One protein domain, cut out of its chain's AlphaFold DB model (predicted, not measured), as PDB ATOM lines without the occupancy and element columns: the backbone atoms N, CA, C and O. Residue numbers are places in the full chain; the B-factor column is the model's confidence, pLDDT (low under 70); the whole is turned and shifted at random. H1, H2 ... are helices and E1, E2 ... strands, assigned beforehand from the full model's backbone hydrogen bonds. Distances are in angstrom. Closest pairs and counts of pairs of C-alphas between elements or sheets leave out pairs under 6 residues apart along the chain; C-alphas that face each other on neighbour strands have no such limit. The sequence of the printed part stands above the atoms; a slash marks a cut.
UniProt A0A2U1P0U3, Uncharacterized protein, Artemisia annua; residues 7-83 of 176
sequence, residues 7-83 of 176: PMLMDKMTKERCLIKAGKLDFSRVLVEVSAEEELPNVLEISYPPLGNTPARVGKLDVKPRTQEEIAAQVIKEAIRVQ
ATOM      1  N   PRO A   7     -42.414 -45.257   3.018       63.28
ATOM      2  CA  PRO A   7     -42.095 -43.931   3.534       63.28
ATOM      3  C   PRO A   7     -41.158 -44.060   4.746       63.28
ATOM      4  O   PRO A   7     -41.540 -44.625   5.763       63.28
ATOM      5  N   MET A   8     -39.932 -43.544   4.640       65.69
ATOM      6  CA  MET A   8     -38.894 -43.700   5.672       65.69
ATOM      7  C   MET A   8     -38.914 -42.594   6.727       65.69
ATOM      8  O   MET A   8     -38.594 -42.823   7.900       65.69
ATOM      9  N   LEU A   9     -39.218 -41.366   6.297       62.53
ATOM     10  CA  LEU A   9     -39.026 -40.178   7.120       62.53
ATOM     11  C   LEU A   9     -40.196 -39.212   6.968       62.53
ATOM     12  O   LEU A   9     -40.482 -38.701   5.883       62.53
ATOM     13  N   MET A  10     -40.828 -38.934   8.101       69.12
ATOM     14  CA  MET A  10     -41.846 -37.909   8.275       69.12
ATOM     15  C   MET A  10     -41.606 -37.284   9.646       69.12
ATOM     16  O   MET A  10     -41.351 -37.999  10.618       69.12
ATOM     17  N   ASP A  11     -41.634 -35.957   9.753       73.44
ATOM     18  CA  ASP A  11     -41.485 -35.342  11.068       73.44
ATOM     19  C   ASP A  11     -42.716 -35.640  11.937       73.44
ATOM     20  O   ASP A  11     -43.840 -35.788  11.449       73.44
ATOM     21  N   LYS A  12     -42.496 -35.723  13.253       72.12
ATOM     22  CA  LYS A  12     -43.528 -36.108  14.223       72.12
ATOM     23  C   LYS A  12     -44.773 -35.219  14.147       72.12
ATOM     24  O   LYS A  12     -45.881 -35.728  14.266       72.12
ATOM     25  N   MET A  13     -44.605 -33.914  13.910       69.88
ATOM     26  CA  MET A  13     -45.746 -32.998  13.832       69.88
ATOM     27  C   MET A  13     -46.572 -33.241  12.572       69.88
ATOM     28  O   MET A  13     -47.800 -33.214  12.635       69.88
ATOM     29  N   THR A  14     -45.919 -33.498  11.441       73.12
ATOM     30  CA  THR A  14     -46.612 -33.833  10.196       73.12
ATOM     31  C   THR A  14     -47.296 -35.198  10.315       73.12
ATOM     32  O   THR A  14     -48.463 -35.303   9.939       73.12
ATOM     33  N   LYS A  15     -46.650 -36.211  10.921       73.62
ATOM     34  CA  LYS A  15     -47.271 -37.525  11.198       73.62
ATOM     35  C   LYS A  15     -48.540 -37.371  12.047       73.62
ATOM     36  O   LYS A  15     -49.606 -37.827  11.640       73.62
ATOM     37  N   GLU A  16     -48.450 -36.677  13.182       72.19
ATOM     38  CA  GLU A  16     -49.589 -36.445  14.087       72.19
ATOM     39  C   GLU A  16     -50.731 -35.679  13.402       72.19
ATOM     40  O   GLU A  16     -51.891 -36.072  13.522       72.19
ATOM     41  N   ARG A  17     -50.433 -34.633  12.620       67.88
ATOM     42  CA  ARG A  17     -51.461 -33.880  11.873       67.88
ATOM     43  C   ARG A  17     -52.155 -34.725  10.809       67.88
ATOM     44  O   ARG A  17     -53.376 -34.644  10.681       67.88
ATOM     45  N   CYS A  18     -51.404 -35.544  10.071       67.50
ATOM     46  CA  CYS A  18     -51.974 -36.448   9.072       67.50
ATOM     47  C   CYS A  18     -52.879 -37.512   9.710       67.50
ATOM     48  O   CYS A  18     -53.955 -37.780   9.177       67.50
ATOM     49  N   LEU A  19     -52.490 -38.067  10.863       71.50
ATOM     50  CA  LEU A  19     -53.279 -39.073  11.582       71.50
ATOM     51  C   LEU A  19     -54.553 -38.489  12.205       71.50
ATOM     52  O   LEU A  19     -55.628 -39.073  12.084       71.50
ATOM     53  N   ILE A  20     -54.451 -37.315  12.833       78.00
ATOM     54  CA  ILE A  20     -55.573 -36.660  13.526       78.00
ATOM     55  C   ILE A  20     -56.501 -35.934  12.528       78.00
ATOM     56  O   ILE A  20     -57.592 -35.498  12.890       78.00
ATOM     57  N   LYS A  21     -56.099 -35.821  11.249       66.56
ATOM     58  CA  LYS A  21     -56.807 -35.076  10.189       66.56
ATOM     59  C   LYS A  21     -57.127 -33.626  10.592       66.56
ATOM     60  O   LYS A  21     -58.126 -33.061  10.151       66.56
ATOM     61  N   ALA A  22     -56.287 -33.024  11.436       58.94
ATOM     62  CA  ALA A  22     -56.481 -31.683  11.978       58.94
ATOM     63  C   ALA A  22     -55.432 -30.702  11.434       58.94
ATOM     64  O   ALA A  22     -54.232 -30.980  11.442       58.94
ATOM     65  N   GLY A  23     -55.894 -29.525  11.002       65.31
ATOM     66  CA  GLY A  23     -55.064 -28.445  10.460       65.31
ATOM     67  C   GLY A  23     -55.387 -28.100   9.004       65.31
ATOM     68  O   GLY A  23     -56.125 -28.810   8.323       65.31
ATOM     69  N   LYS A  24     -54.837 -26.980   8.526       67.25
ATOM     70  CA  LYS A  24     -54.853 -26.641   7.100       67.25
ATOM     71  C   LYS A  24     -53.971 -27.658   6.373       67.25
ATOM     72  O   LYS A  24     -52.848 -27.910   6.808       67.25
ATOM     73  N   LEU A  25     -54.521 -28.298   5.342       56.91
ATOM     74  CA  LEU A  25     -53.880 -29.387   4.604       56.91
ATOM     75  C   LEU A  25     -52.796 -28.793   3.693       56.91
ATOM     76  O   LEU A  25     -52.998 -28.609   2.496       56.91
ATOM     77  N   ASP A  26     -51.681 -28.406   4.303       58.06
ATOM     78  CA  ASP A  26     -50.517 -27.875   3.607       58.06
ATOM     79  C   ASP A  26     -49.589 -29.037   3.195       58.06
ATOM     80  O   ASP A  26     -49.621 -30.125   3.775       58.06
ATOM     81  N   PHE A  27     -48.784 -28.820   2.153       56.91
ATOM     82  CA  PHE A  27     -47.943 -29.832   1.507       56.91
ATOM     83  C   PHE A  27     -47.030 -30.579   2.499       56.91
ATOM     84  O   PHE A  27     -46.190 -29.965   3.158       56.91
ATOM     85  N   SER A  28     -47.143 -31.911   2.563       64.50
ATOM     86  CA  SER A  28     -46.214 -32.774   3.300       64.50
ATOM     87  C   SER A  28     -45.070 -33.239   2.394       64.50
ATOM     88  O   SER A  28     -45.266 -33.554   1.221       64.50
ATOM     89  N   ARG A  29     -43.850 -33.267   2.938       65.81
ATOM     90  CA  ARG A  29     -42.679 -33.856   2.271       65.81
ATOM     91  C   ARG A  29     -42.443 -35.237   2.867       65.81
ATOM     92  O   ARG A  29     -42.318 -35.351   4.083       65.81
ATOM     93  N   VAL A  30     -42.389 -36.260   2.021       69.00
ATOM     94  CA  VAL A  30     -42.154 -37.653   2.420       69.00
ATOM     95  C   VAL A  30     -40.932 -38.159   1.668       69.00
ATOM     96  O   VAL A  30     -40.842 -37.981   0.456       69.00
ATOM     97  N   LEU A  31     -39.988 -38.764   2.389       69.69
ATOM     98  CA  LEU A  31     -38.906 -39.534   1.775       69.69
ATOM     99  C   LEU A  31     -39.357 -40.984   1.642       69.69
ATOM    100  O   LEU A  31     -39.832 -41.569   2.614       69.69
ATOM    101  N   VAL A  32     -39.207 -41.541   0.447       72.81
ATOM    102  CA  VAL A  32     -39.629 -42.900   0.107       72.81
ATOM    103  C   VAL A  32     -38.396 -43.699  -0.299       72.81
ATOM    104  O   VAL A  32     -37.610 -43.232  -1.123       72.81
ATOM    105  N   GLU A  33     -38.224 -44.885   0.284       67.75
ATOM    106  CA  GLU A  33     -37.200 -45.835  -0.151       67.75
ATOM    107  C   GLU A  33     -37.669 -46.554  -1.407       67.75
ATOM    108  O   GLU A  33     -38.784 -47.079  -1.439       67.75
ATOM    109  N   VAL A  34     -36.816 -46.609  -2.424       67.81
ATOM    110  CA  VAL A  34     -37.060 -47.381  -3.641       67.81
ATOM    111  C   VAL A  34     -35.864 -48.304  -3.847       67.81
ATOM    112  O   VAL A  34     -34.725 -47.844  -3.786       67.81
ATOM    113  N   SER A  35     -36.117 -49.597  -4.075       65.69
ATOM    114  CA  SER A  35     -35.072 -50.555  -4.441       65.69
ATOM    115  C   SER A  35     -34.373 -50.106  -5.723       65.69
ATOM    116  O   SER A  35     -35.024 -49.864  -6.733       65.69
ATOM    117  N   ALA A  36     -33.043 -50.020  -5.680       63.00
ATOM    118  CA  ALA A  36     -32.212 -49.566  -6.798       63.00
ATOM    119  C   ALA A  36     -32.004 -50.624  -7.899       63.00
ATOM    120  O   ALA A  36     -31.318 -50.356  -8.880       63.00
ATOM    121  N   GLU A  37     -32.553 -51.830  -7.723       61.72
ATOM    122  CA  GLU A  37     -32.455 -52.923  -8.699       61.72
ATOM    123  C   GLU A  37     -33.271 -52.645  -9.972       61.72
ATOM    124  O   GLU A  37     -32.975 -53.207 -11.023       61.72
ATOM    125  N   GLU A  38     -34.249 -51.738  -9.896       59.78
ATOM    126  CA  GLU A  38     -35.072 -51.311 -11.025       59.78
ATOM    127  C   GLU A  38     -34.858 -49.814 -11.291       59.78
ATOM    128  O   GLU A  38     -34.964 -48.978 -10.389       59.78
ATOM    129  N   GLU A  39     -34.534 -49.467 -12.539       66.06
ATOM    130  CA  GLU A  39     -34.418 -48.074 -12.969       66.06
ATOM    131  C   GLU A  39     -35.769 -47.374 -12.777       66.06
ATOM    132  O   GLU A  39     -36.789 -47.760 -13.354       66.06
ATOM    133  N   LEU A  40     -35.785 -46.359 -11.911       68.12
ATOM    134  CA  LEU A  40     -36.999 -45.626 -11.582       68.12
ATOM    135  C   LEU A  40     -37.561 -44.947 -12.838       68.12
ATOM    136  O   LEU A  40     -36.830 -44.220 -13.516       68.12
ATOM    137  N   PRO A  41     -38.861 -45.109 -13.135       72.44
ATOM    138  CA  PRO A  41     -39.459 -44.432 -14.272       72.44
ATOM    139  C   PRO A  41     -39.399 -42.912 -14.077       72.44
ATOM    140  O   PRO A  41     -39.597 -42.395 -12.977       72.44
ATOM    141  N   ASN A  42     -39.202 -42.187 -15.181       77.88
ATOM    142  CA  ASN A  42     -39.157 -40.718 -15.203       77.88
ATOM    143  C   ASN A  42     -40.457 -40.055 -14.715       77.88
ATOM    144  O   ASN A  42     -40.475 -38.856 -14.457       77.88
ATOM    145  N   VAL A  43     -41.549 -40.812 -14.607       77.38
ATOM    146  CA  VAL A  43     -42.839 -40.337 -14.109       77.38
ATOM    147  C   VAL A  43     -43.362 -41.334 -13.085       77.38
ATOM    148  O   VAL A  43     -43.536 -42.514 -13.390       77.38
ATOM    149  N   LEU A  44     -43.649 -40.846 -11.880       76.94
ATOM    150  CA  LEU A  44     -44.307 -41.596 -10.819       76.94
ATOM    151  C   LEU A  44     -45.756 -41.146 -10.674       76.94
ATOM    152  O   LEU A  44     -46.056 -39.954 -10.590       76.94
ATOM    153  N   GLU A  45     -46.660 -42.114 -10.607       79.12
ATOM    154  CA  GLU A  45     -48.064 -41.876 -10.301       79.12
ATOM    155  C   GLU A  45     -48.308 -42.103  -8.808       79.12
ATOM    156  O   GLU A  45     -48.026 -43.172  -8.267       79.12
ATOM    157  N   ILE A  46     -48.828 -41.081  -8.130       78.94
ATOM    158  CA  ILE A  46     -49.135 -41.113  -6.702       78.94
ATOM    159  C   ILE A  46     -50.649 -41.122  -6.547       78.94
ATOM    160  O   ILE A  46     -51.324 -40.127  -6.815       78.94
ATOM    161  N   SER A  47     -51.183 -42.250  -6.085       77.00
ATOM    162  CA  SER A  47     -52.600 -42.380  -5.760       77.00
ATOM    163  C   SER A  47     -52.853 -41.996  -4.305       77.00
ATOM    164  O   SER A  47     -52.261 -42.560  -3.382       77.00
ATOM    165  N   TYR A  48     -53.753 -41.040  -4.100       77.19
ATOM    166  CA  TYR A  48     -54.278 -40.665  -2.796       77.19
ATOM    167  C   TYR A  48     -55.673 -41.276  -2.638       77.19
ATOM    168  O   TYR A  48     -56.616 -40.817  -3.302       77.19
ATOM    169  N   PRO A  49     -55.836 -42.291  -1.771       76.81
ATOM    170  CA  PRO A  49     -57.148 -42.851  -1.493       76.81
ATOM    171  C   PRO A  49     -58.087 -41.779  -0.914       76.81
ATOM    172  O   PRO A  49     -57.627 -40.810  -0.298       76.81
ATOM    173  N   PRO A  50     -59.409 -41.928  -1.104       78.38
ATOM    174  CA  PRO A  50     -60.379 -40.951  -0.633       78.38
ATOM    175  C   PRO A  50     -60.333 -40.841   0.896       78.38
ATOM    176  O   PRO A  50     -60.408 -41.836   1.620       78.38
ATOM    177  N   LEU A  51     -60.200 -39.612   1.396       72.25
ATOM    178  CA  LEU A  51     -60.131 -39.317   2.825       72.25
ATOM    179  C   LEU A  51     -61.416 -38.601   3.254       72.25
ATOM    180  O   LEU A  51     -61.590 -37.403   3.023       72.25
ATOM    181  N   GLY A  52     -62.323 -39.339   3.898       80.88
ATOM    182  CA  GLY A  52     -63.634 -38.814   4.297       80.88
ATOM    183  C   GLY A  52     -64.503 -38.504   3.075       80.88
ATOM    184  O   GLY A  52     -64.654 -39.351   2.204       80.88
ATOM    185  N   ASN A  53     -65.031 -37.280   2.988       78.19
ATOM    186  CA  ASN A  53     -65.887 -36.837   1.876       78.19
ATOM    187  C   ASN A  53     -65.099 -36.287   0.672       78.19
ATOM    188  O   ASN A  53     -65.683 -35.668  -0.217       78.19
ATOM    189  N   THR A  54     -63.772 -36.443   0.646       74.88
ATOM    190  CA  THR A  54     -62.952 -35.972  -0.476       74.88
ATOM    191  C   THR A  54     -62.803 -37.067  -1.534       74.88
ATOM    192  O   THR A  54     -62.553 -38.220  -1.176       74.88
ATOM    193  N   PRO A  55     -62.950 -36.743  -2.834       79.50
ATOM    194  CA  PRO A  55     -62.733 -37.717  -3.894       79.50
ATOM    195  C   PRO A  55     -61.262 -38.142  -3.939       79.50
ATOM    196  O   PRO A  55     -60.372 -37.360  -3.590       79.50
ATOM    197  N   ALA A  56     -61.021 -39.369  -4.401       84.44
ATOM    198  CA  ALA A  56     -59.675 -39.870  -4.659       84.44
ATOM    199  C   ALA A  56     -58.933 -38.935  -5.625       84.44
ATOM    200  O   ALA A  56     -59.533 -38.372  -6.548       84.44
ATOM    201  N   ARG A  57     -57.628 -38.763  -5.415       80.19
ATOM    202  CA  ARG A  57     -56.783 -37.918  -6.268       80.19
ATOM    203  C   ARG A  57     -55.610 -38.725  -6.780       80.19
ATOM    204  O   ARG A  57     -55.014 -39.486  -6.031       80.19
ATOM    205  N   VAL A  58     -55.253 -38.499  -8.034       82.62
ATOM    206  CA  VAL A  58     -54.051 -39.062  -8.640       82.62
ATOM    207  C   VAL A  58     -53.134 -37.902  -9.002       82.62
ATOM    208  O   VAL A  58     -53.529 -37.000  -9.742       82.62
ATOM    209  N   GLY A  59     -51.937 -37.891  -8.424       80.31
ATOM    210  CA  GLY A  59     -50.867 -36.958  -8.757       80.31
ATOM    211  C   GLY A  59     -49.858 -37.612  -9.693       80.31
ATOM    212  O   GLY A  59     -49.592 -38.805  -9.578       80.31
ATOM    213  N   LYS A  60     -49.275 -36.829 -10.600       82.44
ATOM    214  CA  LYS A  60     -48.115 -37.240 -11.397       82.44
ATOM    215  C   LYS A  60     -46.897 -36.458 -10.926       82.44
ATOM    216  O   LYS A  60     -46.989 -35.245 -10.746       82.44
ATOM    217  N   LEU A  61     -45.795 -37.158 -10.700       78.50
ATOM    218  CA  LEU A  61     -44.526 -36.591 -10.276       78.50
ATOM    219  C   LEU A  61     -43.463 -36.931 -11.317       78.50
ATOM    220  O   LEU A  61     -43.139 -38.101 -11.500       78.50
ATOM    221  N   ASP A  62     -42.902 -35.910 -11.958       77.81
ATOM    222  CA  ASP A  62     -41.755 -36.087 -12.844       77.81
ATOM    223  C   ASP A  62     -40.487 -36.261 -11.998       77.81
ATOM    224  O   ASP A  62     -40.115 -35.393 -11.199       77.81
ATOM    225  N   VAL A  63     -39.827 -37.402 -12.160       73.62
ATOM    226  CA  VAL A  63     -38.575 -37.746 -11.493       73.62
ATOM    227  C   VAL A  63     -37.445 -37.505 -12.475       73.62
ATOM    228  O   VAL A  63     -37.372 -38.132 -13.528       73.62
ATOM    229  N   LYS A  64     -36.536 -36.596 -12.124       76.25
ATOM    230  CA  LYS A  64     -35.301 -36.393 -12.876       76.25
ATOM    231  C   LYS A  64     -34.165 -37.110 -12.145       76.25
ATOM    232  O   LYS A  64     -33.776 -36.634 -11.074       76.25
ATOM    233  N   PRO A  65     -33.645 -38.236 -12.667       69.06
ATOM    234  CA  PRO A  65     -32.473 -38.862 -12.074       69.06
ATOM    235  C   PRO A  65     -31.295 -37.885 -12.133       69.06
ATOM    236  O   PRO A  65     -31.161 -37.095 -13.073       69.06
ATOM    237  N   ARG A  66     -30.447 -37.917 -11.103       69.19
ATOM    238  CA  ARG A  66     -29.203 -37.142 -11.113       69.19
ATOM    239  C   ARG A  66     -28.271 -37.704 -12.173       69.19
ATOM    240  O   ARG A  66     -28.108 -38.919 -12.268       69.19
ATOM    241  N   THR A  67     -27.646 -36.828 -12.952       75.06
ATOM    242  CA  THR A  67     -26.642 -37.260 -13.925       75.06
ATOM    243  C   THR A  67     -25.386 -37.747 -13.205       75.06
ATOM    244  O   THR A  67     -25.084 -37.343 -12.078       75.06
ATOM    245  N   GLN A  68     -24.621 -38.609 -13.873       69.81
ATOM    246  CA  GLN A  68     -23.374 -39.162 -13.342       69.81
ATOM    247  C   GLN A  68     -22.359 -38.063 -12.967       69.81
ATOM    248  O   GLN A  68     -21.617 -38.200 -11.997       69.81
ATOM    249  N   GLU A  69     -22.393 -36.933 -13.675       70.88
ATOM    250  CA  GLU A  69     -21.596 -35.732 -13.397       70.88
ATOM    251  C   GLU A  69     -21.992 -35.053 -12.076       70.88
ATOM    252  O   GLU A  69     -21.124 -34.664 -11.293       70.88
ATOM    253  N   GLU A  70     -23.295 -34.949 -11.785       72.75
ATOM    254  CA  GLU A  70     -23.800 -34.373 -10.531       72.75
ATOM    255  C   GLU A  70     -23.415 -35.250  -9.330       72.75
ATOM    256  O   GLU A  70     -23.001 -34.743  -8.283       72.75
ATOM    257  N   ILE A  71     -23.488 -36.574  -9.502       76.44
ATOM    258  CA  ILE A  71     -23.074 -37.549  -8.487       76.44
ATOM    259  C   ILE A  71     -21.566 -37.433  -8.231       76.44
ATOM    260  O   ILE A  71     -21.147 -37.303  -7.079       76.44
ATOM    261  N   ALA A  72     -20.748 -37.407  -9.286       72.50
ATOM    262  CA  ALA A  72     -19.297 -37.273  -9.167       72.50
ATOM    263  C   ALA A  72     -18.889 -35.964  -8.470       72.50
ATOM    264  O   ALA A  72     -18.050 -35.975  -7.565       72.50
ATOM    265  N   ALA A  73     -19.525 -34.842  -8.817       75.25
ATOM    266  CA  ALA A  73     -19.278 -33.556  -8.166       75.25
ATOM    267  C   ALA A  73     -19.618 -33.588  -6.665       75.25
ATOM    268  O   ALA A  73     -18.908 -32.989  -5.851       75.25
ATOM    269  N   GLN A  74     -20.679 -34.301  -6.279       79.25
ATOM    270  CA  GLN A  74     -21.055 -34.451  -4.876       79.25
ATOM    271  C   GLN A  74     -20.059 -35.323  -4.099       79.25
ATOM    272  O   GLN A  74     -19.664 -34.938  -2.997       79.25
ATOM    273  N   VAL A  75     -19.577 -36.418  -4.695       80.75
ATOM    274  CA  VAL A  75     -18.524 -37.269  -4.111       80.75
ATOM    275  C   VAL A  75     -17.231 -36.475  -3.896       80.75
ATOM    276  O   VAL A  75     -16.652 -36.518  -2.811       80.75
ATOM    277  N   ILE A  76     -16.811 -35.675  -4.882       78.94
ATOM    278  CA  ILE A  76     -15.628 -34.805  -4.764       78.94
ATOM    279  C   ILE A  76     -15.824 -33.771  -3.644       78.94
ATOM    280  O   ILE A  76     -14.935 -33.556  -2.819       78.94
ATOM    281  N   LYS A  77     -17.007 -33.153  -3.561       81.88
ATOM    282  CA  LYS A  77     -17.341 -32.168  -2.521       81.88
ATOM    283  C   LYS A  77     -17.326 -32.766  -1.111       81.88
ATOM    284  O   LYS A  77     -16.908 -32.090  -0.169       81.88
ATOM    285  N   GLU A  78     -17.793 -33.998  -0.949       75.56
ATOM    286  CA  GLU A  78     -17.749 -34.707   0.332       75.56
ATOM    287  C   GLU A  78     -16.323 -35.117   0.702       75.56
ATOM    288  O   GLU A  78     -15.904 -34.867   1.833       75.56
ATOM    289  N   ALA A  79     -15.532 -35.616  -0.252       74.12
ATOM    290  CA  ALA A  79     -14.127 -35.961  -0.028       74.12
ATOM    291  C   ALA A  79     -13.279 -34.753   0.417       74.12
ATOM    292  O   ALA A  79     -12.427 -34.877   1.296       74.12
ATOM    293  N   ILE A  80     -13.554 -33.560  -0.122       77.00
ATOM    294  CA  ILE A  80     -12.890 -32.314   0.300       77.00
ATOM    295  C   ILE A  80     -13.293 -31.922   1.731       77.00
ATOM    296  O   ILE A  80     -12.464 -31.434   2.498       77.00
ATOM    297  N   ARG A  81     -14.549 -32.163   2.136       67.19
ATOM    298  CA  ARG A  81     -15.010 -31.879   3.507       67.19
ATOM    299  C   ARG A  81     -14.380 -32.795   4.554       67.19
ATOM    300  O   ARG A  81     -14.182 -32.342   5.676       67.19
ATOM    301  N   VAL A  82     -14.041 -34.038   4.202       57.47
ATOM    302  CA  VAL A  82     -13.408 -35.005   5.122       57.47
ATOM    303  C   VAL A  82     -11.999 -34.569   5.549       57.47
ATOM    304  O   VAL A  82     -11.555 -34.933   6.634       57.47
ATOM    305  N   GLN A  83     -11.313 -33.727   4.771       54.72
ATOM    306  CA  GLN A  83      -9.993 -33.210   5.160       54.72
ATOM    307  C   GLN A  83     -10.044 -32.082   6.207       54.72
ATOM    308  O   GLN A  83      -8.996 -31.677   6.708       54.72
TER     309      GLN A  83
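AT A GLANCE: This is residues 7 to 83 of the 176 residues of an uncharacterized protein of Artemisia annua (UniProt A0A2U1P0U3). An open, elongated shape has a long hairpin, E3 and E4, along one side and E1, H1 and E2 along the other, while residues 66 to 83, with H2, stick out at one end. The 77 printed residues include two named helices and four named strands, ordered E1, H1, E2, E3, E4, H2; the class is mixed, with two antiparallel two-stranded sheets, E1-E2 and E3-E4. It is only just extended, close to loose: radius of gyration of the C-alphas 17.6 A, spans 53 by 29 by 20 A.

HOW THE PARTS SIT: E1, residues 7 to 9, and E2, residues 31 to 33, are antiparallel at 128 degrees; N 8 and O 31, 2.8 A apart, are within hydrogen-bond range. E3, residues 43 to 48, and E4, residues 57 to 62, form a hairpin at 158 degrees, with N 44 and O 61 within range at 2.8 A. H1, residues 12 to 20, is apart from E3, E4 and H2, residues 68 to 82. In both helices every O i to N i+4 pair is within range.

IN THESE COORDINATES: E1 begins at C-alpha 7 (-42.095, -43.931, 3.534). H1 measures 12.1 A, E3 16.1 A, E4 16.5 A and H2 21.4 A, ending at C-alpha 82 (-13.408, -35.005, 5.122).

THE WHOLE: The farthest C-alphas, Asn 53 and Gln 83, are 56.1 A apart. The printed part has no cut and no long link. pLDDT is under 70 in 32 residues, among them 21 to 31.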